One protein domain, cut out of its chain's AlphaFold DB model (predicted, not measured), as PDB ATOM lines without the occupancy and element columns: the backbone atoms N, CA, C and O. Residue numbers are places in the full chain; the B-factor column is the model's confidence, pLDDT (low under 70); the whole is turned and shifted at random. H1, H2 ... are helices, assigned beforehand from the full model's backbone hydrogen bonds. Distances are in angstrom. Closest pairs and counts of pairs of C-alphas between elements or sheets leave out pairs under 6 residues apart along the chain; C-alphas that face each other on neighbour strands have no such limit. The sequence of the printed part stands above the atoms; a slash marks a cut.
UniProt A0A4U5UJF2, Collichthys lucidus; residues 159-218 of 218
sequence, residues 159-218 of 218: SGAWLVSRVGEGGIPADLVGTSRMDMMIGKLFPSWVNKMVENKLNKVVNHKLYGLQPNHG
ATOM      1  N   SER A 159     186.002 225.385 300.778       53.25
ATOM      2  CA  SER A 159     186.524 226.692 300.366       53.25
ATOM      3  C   SER A 159     186.604 226.839 298.851       53.25
ATOM      4  O   SER A 159     187.491 227.535 298.385       53.25
ATOM      5  N   GLY A 160     185.758 226.139 298.086       63.88
ATOM      6  CA  GLY A 160     185.943 226.002 296.638       63.88
ATOM      7  C   GLY A 160     187.259 225.293 296.281       63.88
ATOM      8  O   GLY A 160     188.073 224.964 297.145       63.88
ATOM      9  N   ALA A 161     187.473 225.025 294.999       69.31
ATOM     10  CA  ALA A 161     188.744 224.528 294.495       69.31
ATOM     11  C   ALA A 161     188.975 225.067 293.085       69.31
ATOM     12  O   ALA A 161     188.127 224.924 292.200       69.31
ATOM     13  N   TRP A 162     190.152 225.648 292.860       76.38
ATOM     14  CA  TRP A 162     190.583 225.981 291.513       76.38
ATOM     15  C   TRP A 162     190.770 224.690 290.718       76.38
ATOM     16  O   TRP A 162     191.671 223.899 290.990       76.38
ATOM     17  N   LEU A 163     189.919 224.475 289.718       69.75
ATOM     18  CA  LEU A 163     190.179 223.467 288.696       69.75
ATOM     19  C   LEU A 163     191.267 223.988 287.762       69.75
ATOM     20  O   LEU A 163     191.074 225.011 287.105       69.75
ATOM     21  N   VAL A 164     192.384 223.268 287.703       70.38
ATOM     22  CA  VAL A 164     193.520 223.563 286.827       70.38
ATOM     23  C   VAL A 164     193.684 222.409 285.842       70.38
ATOM     24  O   VAL A 164     193.692 221.241 286.232       70.38
ATOM     25  N   SER A 165     193.806 222.728 284.555       63.81
ATOM     26  CA  SER A 165     194.150 221.744 283.528       63.81
ATOM     27  C   SER A 165     195.637 221.398 283.604       63.81
ATOM     28  O   SER A 165     196.463 222.266 283.872       63.81
ATOM     29  N   ARG A 166     196.004 220.148 283.299       60.59
ATOM     30  CA  ARG A 166     197.419 219.766 283.137       60.59
ATOM     31  C   ARG A 166     198.066 220.387 281.898       60.59
ATOM     32  O   ARG A 166     199.288 220.466 281.837       60.59
ATOM     33  N   VAL A 167     197.255 220.829 280.940       69.31
ATOM     34  CA  VAL A 167     197.701 221.486 279.711       69.31
ATOM     35  C   VAL A 167     197.521 222.993 279.867       69.31
ATOM     36  O   VAL A 167     196.397 223.476 280.020       69.31
ATOM     37  N   GLY A 168     198.640 223.709 279.857       67.56
ATOM     38  CA  GLY A 168     198.743 225.162 279.877       67.56
ATOM     39  C   GLY A 168     198.710 225.787 278.479       67.56
ATOM     40  O   GLY A 168     198.411 225.140 277.474       67.56
ATOM     41  N   GLU A 169     198.989 227.089 278.412       68.31
ATOM     42  CA  GLU A 169     198.944 227.852 277.159       68.31
ATOM     43  C   GLU A 169     199.921 227.289 276.117       68.31
ATOM     44  O   GLU A 169     201.046 226.910 276.435       68.31
ATOM     45  N   GLY A 170     199.466 227.198 274.864       72.56
ATOM     46  CA  GLY A 170     200.255 226.625 273.770       72.56
ATOM     47  C   GLY A 170     200.436 225.102 273.826       72.56
ATOM     48  O   GLY A 170     201.214 224.570 273.042       72.56
ATOM     49  N   GLY A 171     199.735 224.393 274.721       69.31
ATOM     50  CA  GLY A 171     199.832 222.932 274.852       69.31
ATOM     51  C   GLY A 171     200.925 222.449 275.813       69.31
ATOM     52  O   GLY A 171     201.153 221.247 275.931       69.31
ATOM     53  N   ILE A 172     201.598 223.372 276.502       72.44
ATOM     54  CA  ILE A 172     202.733 223.094 277.392       72.44
ATOM     55  C   ILE A 172     202.219 222.695 278.789       72.44
ATOM     56  O   ILE A 172     201.253 223.296 279.255       72.44
ATOM     57  N   PRO A 173     202.829 221.722 279.488       67.56
ATOM     58  CA  PRO A 173     202.444 221.345 280.851       67.56
ATOM     59  C   PRO A 173     202.375 222.522 281.842       67.56
ATOM     60  O   PRO A 173     203.242 223.395 281.855       67.56
ATOM     61  N   ALA A 174     201.328 222.547 282.674       67.44
ATOM     62  CA  ALA A 174     201.000 223.681 283.550       67.44
ATOM     63  C   ALA A 174     202.006 223.941 284.691       67.44
ATOM     64  O   ALA A 174     202.024 225.031 285.249       67.44
ATOM     65  N   ASP A 175     202.840 222.966 285.036       65.94
ATOM     66  CA  ASP A 175     203.894 223.054 286.054       65.94
ATOM     67  C   ASP A 175     205.195 223.693 285.537       65.94
ATOM     68  O   ASP A 175     205.972 224.238 286.325       65.94
ATOM     69  N   LEU A 176     205.405 223.680 284.216       63.59
ATOM     70  CA  LEU A 176     206.534 224.326 283.534       63.59
ATOM     71  C   LEU A 176     206.304 225.824 283.271       63.59
ATOM     72  O   LEU A 176     207.226 226.525 282.855       63.59
ATOM     73  N   VAL A 177     205.089 226.324 283.512       65.88
ATOM     74  CA  VAL A 177     204.685 227.712 283.255       65.88
ATOM     75  C   VAL A 177     204.296 228.384 284.576       65.88
ATOM     76  O   VAL A 177     203.346 227.964 285.227       65.88
ATOM     77  N   GLY A 178     204.995 229.457 284.968       63.09
ATOM     78  CA  GLY A 178     204.675 230.253 286.168       63.09
ATOM     79  C   GLY A 178     205.380 229.824 287.462       63.09
ATOM     80  O   GLY A 178     205.021 230.291 288.542       63.09
ATOM     81  N   THR A 179     206.378 228.943 287.369       66.38
ATOM     82  CA  THR A 179     207.180 228.440 288.501       66.38
ATOM     83  C   THR A 179     208.656 228.854 288.418       66.38
ATOM     84  O   THR A 179     209.484 228.369 289.193       66.38
ATOM     85  N   SER A 180     209.024 229.758 287.497       74.94
ATOM     86  CA  SER A 180     210.416 230.197 287.343       74.94
ATOM     87  C   SER A 180     210.890 231.025 288.548       74.94
ATOM     88  O   SER A 180     210.097 231.610 289.286       74.94
ATOM     89  N   ARG A 181     212.212 231.135 288.753       72.88
ATOM     90  CA  ARG A 181     212.774 231.953 289.851       72.88
ATOM     91  C   ARG A 181     212.347 233.421 289.768       72.88
ATOM     92  O   ARG A 181     212.176 234.063 290.801       72.88
ATOM     93  N   MET A 182     212.169 233.927 288.550       74.50
ATOM     94  CA  MET A 182     211.671 235.276 288.302       74.50
ATOM     95  C   MET A 182     210.196 235.391 288.706       74.50
ATOM     96  O   MET A 182     209.850 236.322 289.425       74.50
ATOM     97  N   ASP A 183     209.364 234.401 288.372       73.88
ATOM     98  CA  ASP A 183     207.953 234.354 288.791       73.88
ATOM     99  C   ASP A 183     207.816 234.275 290.315       73.88
ATOM    100  O   ASP A 183     207.004 234.981 290.911       73.88
ATOM    101  N   MET A 184     208.664 233.481 290.975       76.38
ATOM    102  CA  MET A 184     208.694 233.400 292.437       76.38
ATOM    103  C   MET A 184     209.124 234.724 293.082       76.38
ATOM    104  O   MET A 184     208.582 235.112 294.118       76.38
ATOM    105  N   MET A 185     210.099 235.423 292.493       81.25
ATOM    106  CA  MET A 185     210.539 236.738 292.968       81.25
ATOM    107  C   MET A 185     209.431 237.784 292.797       81.25
ATOM    108  O   MET A 185     209.145 238.530 293.733       81.25
ATOM    109  N   ILE A 186     208.754 237.785 291.648       78.12
ATOM    110  CA  ILE A 186     207.607 238.656 291.365       78.12
ATOM    111  C   ILE A 186     206.441 238.344 292.315       78.12
ATOM    112  O   ILE A 186     205.838 239.268 292.854       78.12
ATOM    113  N   GLY A 187     206.172 237.067 292.603       80.62
ATOM    114  CA  GLY A 187     205.162 236.643 293.578       80.62
ATOM    115  C   GLY A 187     205.449 237.113 295.005       80.62
ATOM    116  O   GLY A 187     204.518 237.438 295.737       80.62
ATOM    117  N   LYS A 188     206.726 237.214 295.400       80.69
ATOM    118  CA  LYS A 188     207.123 237.763 296.709       80.69
ATOM    119  C   LYS A 188     207.016 239.284 296.779       80.69
ATOM    120  O   LYS A 188     206.653 239.812 297.825       80.69
ATOM    121  N   LEU A 189     207.355 239.977 295.693       82.12
ATOM    122  CA  LEU A 189     207.345 241.442 295.639       82.12
ATOM    123  C   LEU A 189     205.935 242.009 295.437       82.12
ATOM    124  O   LEU A 189     205.600 243.044 296.004       82.12
ATOM    125  N   PHE A 190     205.101 241.320 294.656       87.31
ATOM    126  CA  PHE A 190     203.771 241.784 294.262       87.31
ATOM    127  C   PHE A 190     202.707 240.680 294.408       87.31
ATOM    128  O   PHE A 190     202.036 240.328 293.431       87.31
ATOM    129  N   PRO A 191     202.496 240.141 295.623       79.25
ATOM    130  CA  PRO A 191     201.617 238.992 295.851       79.25
ATOM    131  C   PRO A 191     200.171 239.245 295.405       79.25
ATOM    132  O   PRO A 191     199.550 238.392 294.777       79.25
ATOM    133  N   SER A 192     199.641 240.450 295.640       79.94
ATOM    134  CA  SER A 192     198.278 240.815 295.224       79.94
ATOM    135  C   SER A 192     198.108 240.845 293.699       79.94
ATOM    136  O   SER A 192     197.093 240.392 293.169       79.94
ATOM    137  N   TRP A 193     199.119 241.331 292.975       81.75
ATOM    138  CA  TRP A 193     199.073 241.428 291.517       81.75
ATOM    139  C   TRP A 193     199.155 240.049 290.851       81.75
ATOM    140  O   TRP A 193     198.370 239.756 289.948       81.75
ATOM    141  N   VAL A 194     200.040 239.178 291.348       78.50
ATOM    142  CA  VAL A 194     200.169 237.793 290.866       78.50
ATOM    143  C   VAL A 194     198.907 236.985 291.167       78.50
ATOM    144  O   VAL A 194     198.393 236.322 290.268       78.50
ATOM    145  N   ASN A 195     198.340 237.105 292.374       80.56
ATOM    146  CA  ASN A 195     197.085 236.432 292.729       80.56
ATOM    147  C   ASN A 195     195.947 236.816 291.775       80.56
ATOM    148  O   ASN A 195     195.260 235.942 291.247       80.56
ATOM    149  N   LYS A 196     195.812 238.110 291.465       82.50
ATOM    150  CA  LYS A 196     194.801 238.613 290.525       82.50
ATOM    151  C   LYS A 196     195.027 238.117 289.091       82.50
ATOM    152  O   LYS A 196     194.073 237.859 288.361       82.50
ATOM    153  N   MET A 197     196.283 237.972 288.664       81.25
ATOM    154  CA  MET A 197     196.619 237.428 287.345       81.25
ATOM    155  C   MET A 197     196.270 235.936 287.234       81.25
ATOM    156  O   MET A 197     195.671 235.523 286.237       81.25
ATOM    157  N   VAL A 198     196.608 235.145 288.256       79.12
ATOM    158  CA  VAL A 198     196.309 233.705 288.324       79.12
ATOM    159  C   VAL A 198     194.799 233.471 288.362       79.12
ATOM    160  O   VAL A 198     194.288 232.675 287.577       79.12
ATOM    161  N   GLU A 199     194.071 234.222 289.190       81.50
ATOM    162  CA  GLU A 199     192.607 234.177 289.258       81.50
ATOM    163  C   GLU A 199     191.959 234.464 287.892       81.50
ATOM    164  O   GLU A 199     191.081 233.725 287.439       81.50
ATOM    165  N   ASN A 200     192.432 235.499 287.189       83.75
ATOM    166  CA  ASN A 200     191.944 235.833 285.852       83.75
ATOM    167  C   ASN A 200     192.243 234.731 284.825       83.75
ATOM    168  O   ASN A 200     191.425 234.479 283.941       83.75
ATOM    169  N   LYS A 201     193.407 234.076 284.911       78.38
ATOM    170  CA  LYS A 201     193.790 232.992 283.994       78.38
ATOM    171  C   LYS A 201     192.949 231.735 284.223       78.38
ATOM    172  O   LYS A 201     192.514 231.118 283.254       78.38
ATOM    173  N   LEU A 202     192.665 231.392 285.478       77.62
ATOM    174  CA  LEU A 202     191.845 230.232 285.835       77.62
ATOM    175  C   LEU A 202     190.378 230.422 285.434       77.62
ATOM    176  O   LEU A 202     189.813 229.545 284.780       77.62
ATOM    177  N   ASN A 203     189.811 231.603 285.702       80.25
ATOM    178  CA  ASN A 203     188.430 231.926 285.332       80.25
ATOM    179  C   ASN A 203     188.191 232.043 283.810       80.25
ATOM    180  O   ASN A 203     187.043 232.006 283.367       80.25
ATOM    181  N   LYS A 204     189.250 232.182 282.993       80.75
ATOM    182  CA  LYS A 204     189.154 232.141 281.519       80.75
ATOM    183  C   LYS A 204     188.921 230.731 280.974       80.75
ATOM    184  O   LYS A 204     188.302 230.599 279.923       80.75
ATOM    185  N   VAL A 205     189.438 229.700 281.647       72.56
ATOM    186  CA  VAL A 205     189.339 228.301 281.190       72.56
ATOM    187  C   VAL A 205     188.024 227.673 281.646       72.56
ATOM    188  O   VAL A 205     187.349 227.003 280.870       72.56
ATOM    189  N   VAL A 206     187.638 227.909 282.900       75.19
ATOM    190  CA  VAL A 206     186.354 227.490 283.473       75.19
ATOM    191  C   VAL A 206     185.837 228.650 284.307       75.19
ATOM    192  O   VAL A 206     186.601 229.251 285.043       75.19
ATOM    193  N   ASN A 207     184.550 228.980 284.228       79.19
ATOM    194  CA  ASN A 207     183.989 230.034 285.070       79.19
ATOM    195  C   ASN A 207     183.697 229.482 286.477       79.19
ATOM    196  O   ASN A 207     182.573 229.070 286.769       79.19
ATOM    197  N   HIS A 208     184.706 229.436 287.354       79.00
ATOM    198  CA  HIS A 208     184.584 228.831 288.690       79.00
ATOM    199  C   HIS A 208     183.530 229.525 289.563       79.00
ATOM    200  O   HIS A 208     182.979 228.887 290.459       79.00
ATOM    201  N   LYS A 209     183.185 230.787 289.268       75.81
ATOM    202  CA  LYS A 209     182.076 231.516 289.904       75.81
ATOM    203  C   LYS A 209     180.708 230.946 289.523       75.81
ATOM    204  O   LYS A 209     179.849 230.779 290.382       75.81
ATOM    205  N   LEU A 210     180.517 230.625 288.244       74.94
ATOM    206  CA  LEU A 210     179.266 230.084 287.701       74.94
ATOM    207  C   LEU A 210     179.030 228.631 288.141       74.94
ATOM    208  O   LEU A 210     177.888 228.223 288.331       74.94
ATOM    209  N   TYR A 211     180.111 227.880 288.367       67.00
ATOM    210  CA  TYR A 211     180.066 226.489 288.831       67.00
ATOM    211  C   TYR A 211     180.174 226.321 290.357       67.00
ATOM    212  O   TYR A 211     180.207 225.190 290.835       67.00
ATOM    213  N   GLY A 212     180.235 227.407 291.139       64.81
ATOM    214  CA  GLY A 212     180.317 227.334 292.607       64.81
ATOM    215  C   GLY A 212     181.627 226.734 293.141       64.81
ATOM    216  O   GLY A 212     181.657 226.189 294.241       64.81
ATOM    217  N   LEU A 213     182.704 226.808 292.355       72.62
ATOM    218  CA  LEU A 213     184.026 226.252 292.662       72.62
ATOM    219  C   LEU A 213     185.064 227.321 293.015       72.62
ATOM    220  O   LEU A 213     186.165 226.965 293.426       72.62
ATOM    221  N   GLN A 214     184.748 228.608 292.847       80.69
ATOM    222  CA  GLN A 214     185.689 229.698 293.099       80.69
ATOM    223  C   GLN A 214     186.094 229.726 294.580       80.69
ATOM    224  O   GLN A 214     185.220 229.853 295.441       80.69
ATOM    225  N   PRO A 215     187.394 229.597 294.895       72.94
ATOM    226  CA  PRO A 215     187.857 229.673 296.262       72.94
ATOM    227  C   PRO A 215     187.749 231.073 296.829       72.94
ATOM    228  O   PRO A 215     188.146 232.046 296.192       72.94
ATOM    229  N   ASN A 216     187.255 231.168 298.055       65.81
ATOM    230  CA  ASN A 216     187.281 232.427 298.773       65.81
ATOM    231  C   ASN A 216     188.714 232.650 299.255       65.81
ATOM    232  O   ASN A 216     189.197 231.949 300.144       65.81
ATOM    233  N   HIS A 217     189.401 233.591 298.616       61.38
ATOM    234  CA  HIS A 217     190.705 234.061 299.056       61.38
ATOM    235  C   HIS A 217     190.561 234.699 300.444       61.38
ATOM    236  O   HIS A 217     189.824 235.673 300.601       61.38
ATOM    237  N   GLY A 218     191.225 234.105 301.439       45.00
ATOM    238  CA  GLY A 218     191.576 234.767 302.695       45.00
ATOM    239  C   GLY A 218     192.906 235.484 302.543       45.00
ATOM    240  O   GLY A 218     193.786 234.912 301.857       45.00
TER     241      GLY A 218
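This is residues 159 to 218 of the 218 residues of a protein of Collichthys lucidus (UniProt A0A4U5UJF2). Two helices, the longer H2 and the shorter H1, meet near their ends as a V, and the unnamed stretch of residues 159 to 180 runs across the open side of the V, making a flat, open frame. Beyond the far end of H2 the last stretch, residues 206 to 218, folds back. The printed part has 60 residues with two named helices, H1 then H2, and no named strand; the class is all helix, though under half of the residues, 24 of 60, are in named elements. It is only just compact, close to loose, with a radius of gyration of the C-alphas of 12.3 A, and spans 33 by 30 by 15 A.

H2, residues 191 to 205, and H1, residues 181 to 189, are close but not clearly touching, with 2 pairs of C-alphas within 8 A. Their closest C-alphas, those of Gly 187 and Val 194, are 5.8 A apart. They stand at a steep tilt of 63 degrees and run opposite ways. A tight link of 1 residue joins them. Residues 188 to 193, of which 191 to 193 belong to H2, stand free. Every O i to N i+4 pair of H1 is within hydrogen-bond range; in H2 10 of 11 are.

H2 measures 21.9 A, from C-alpha 191 at (201.617, 238.992, 295.851) to C-alpha 205 at (189.339, 228.301, 281.190). H1 measures 12.4 A and begins at C-alpha 181, at (212.774, 231.953, 289.851).

The two C-alphas farthest apart, those of Arg 181 and Leu 210, are 33.6 A apart. The C-alphas of Ser 159 and Gly 218, the chain's last residue, are 9.8 A apart. The printed part has no cut. Its mean pLDDT is 73.0, and 22 residues are under 70, among them 173 to 179.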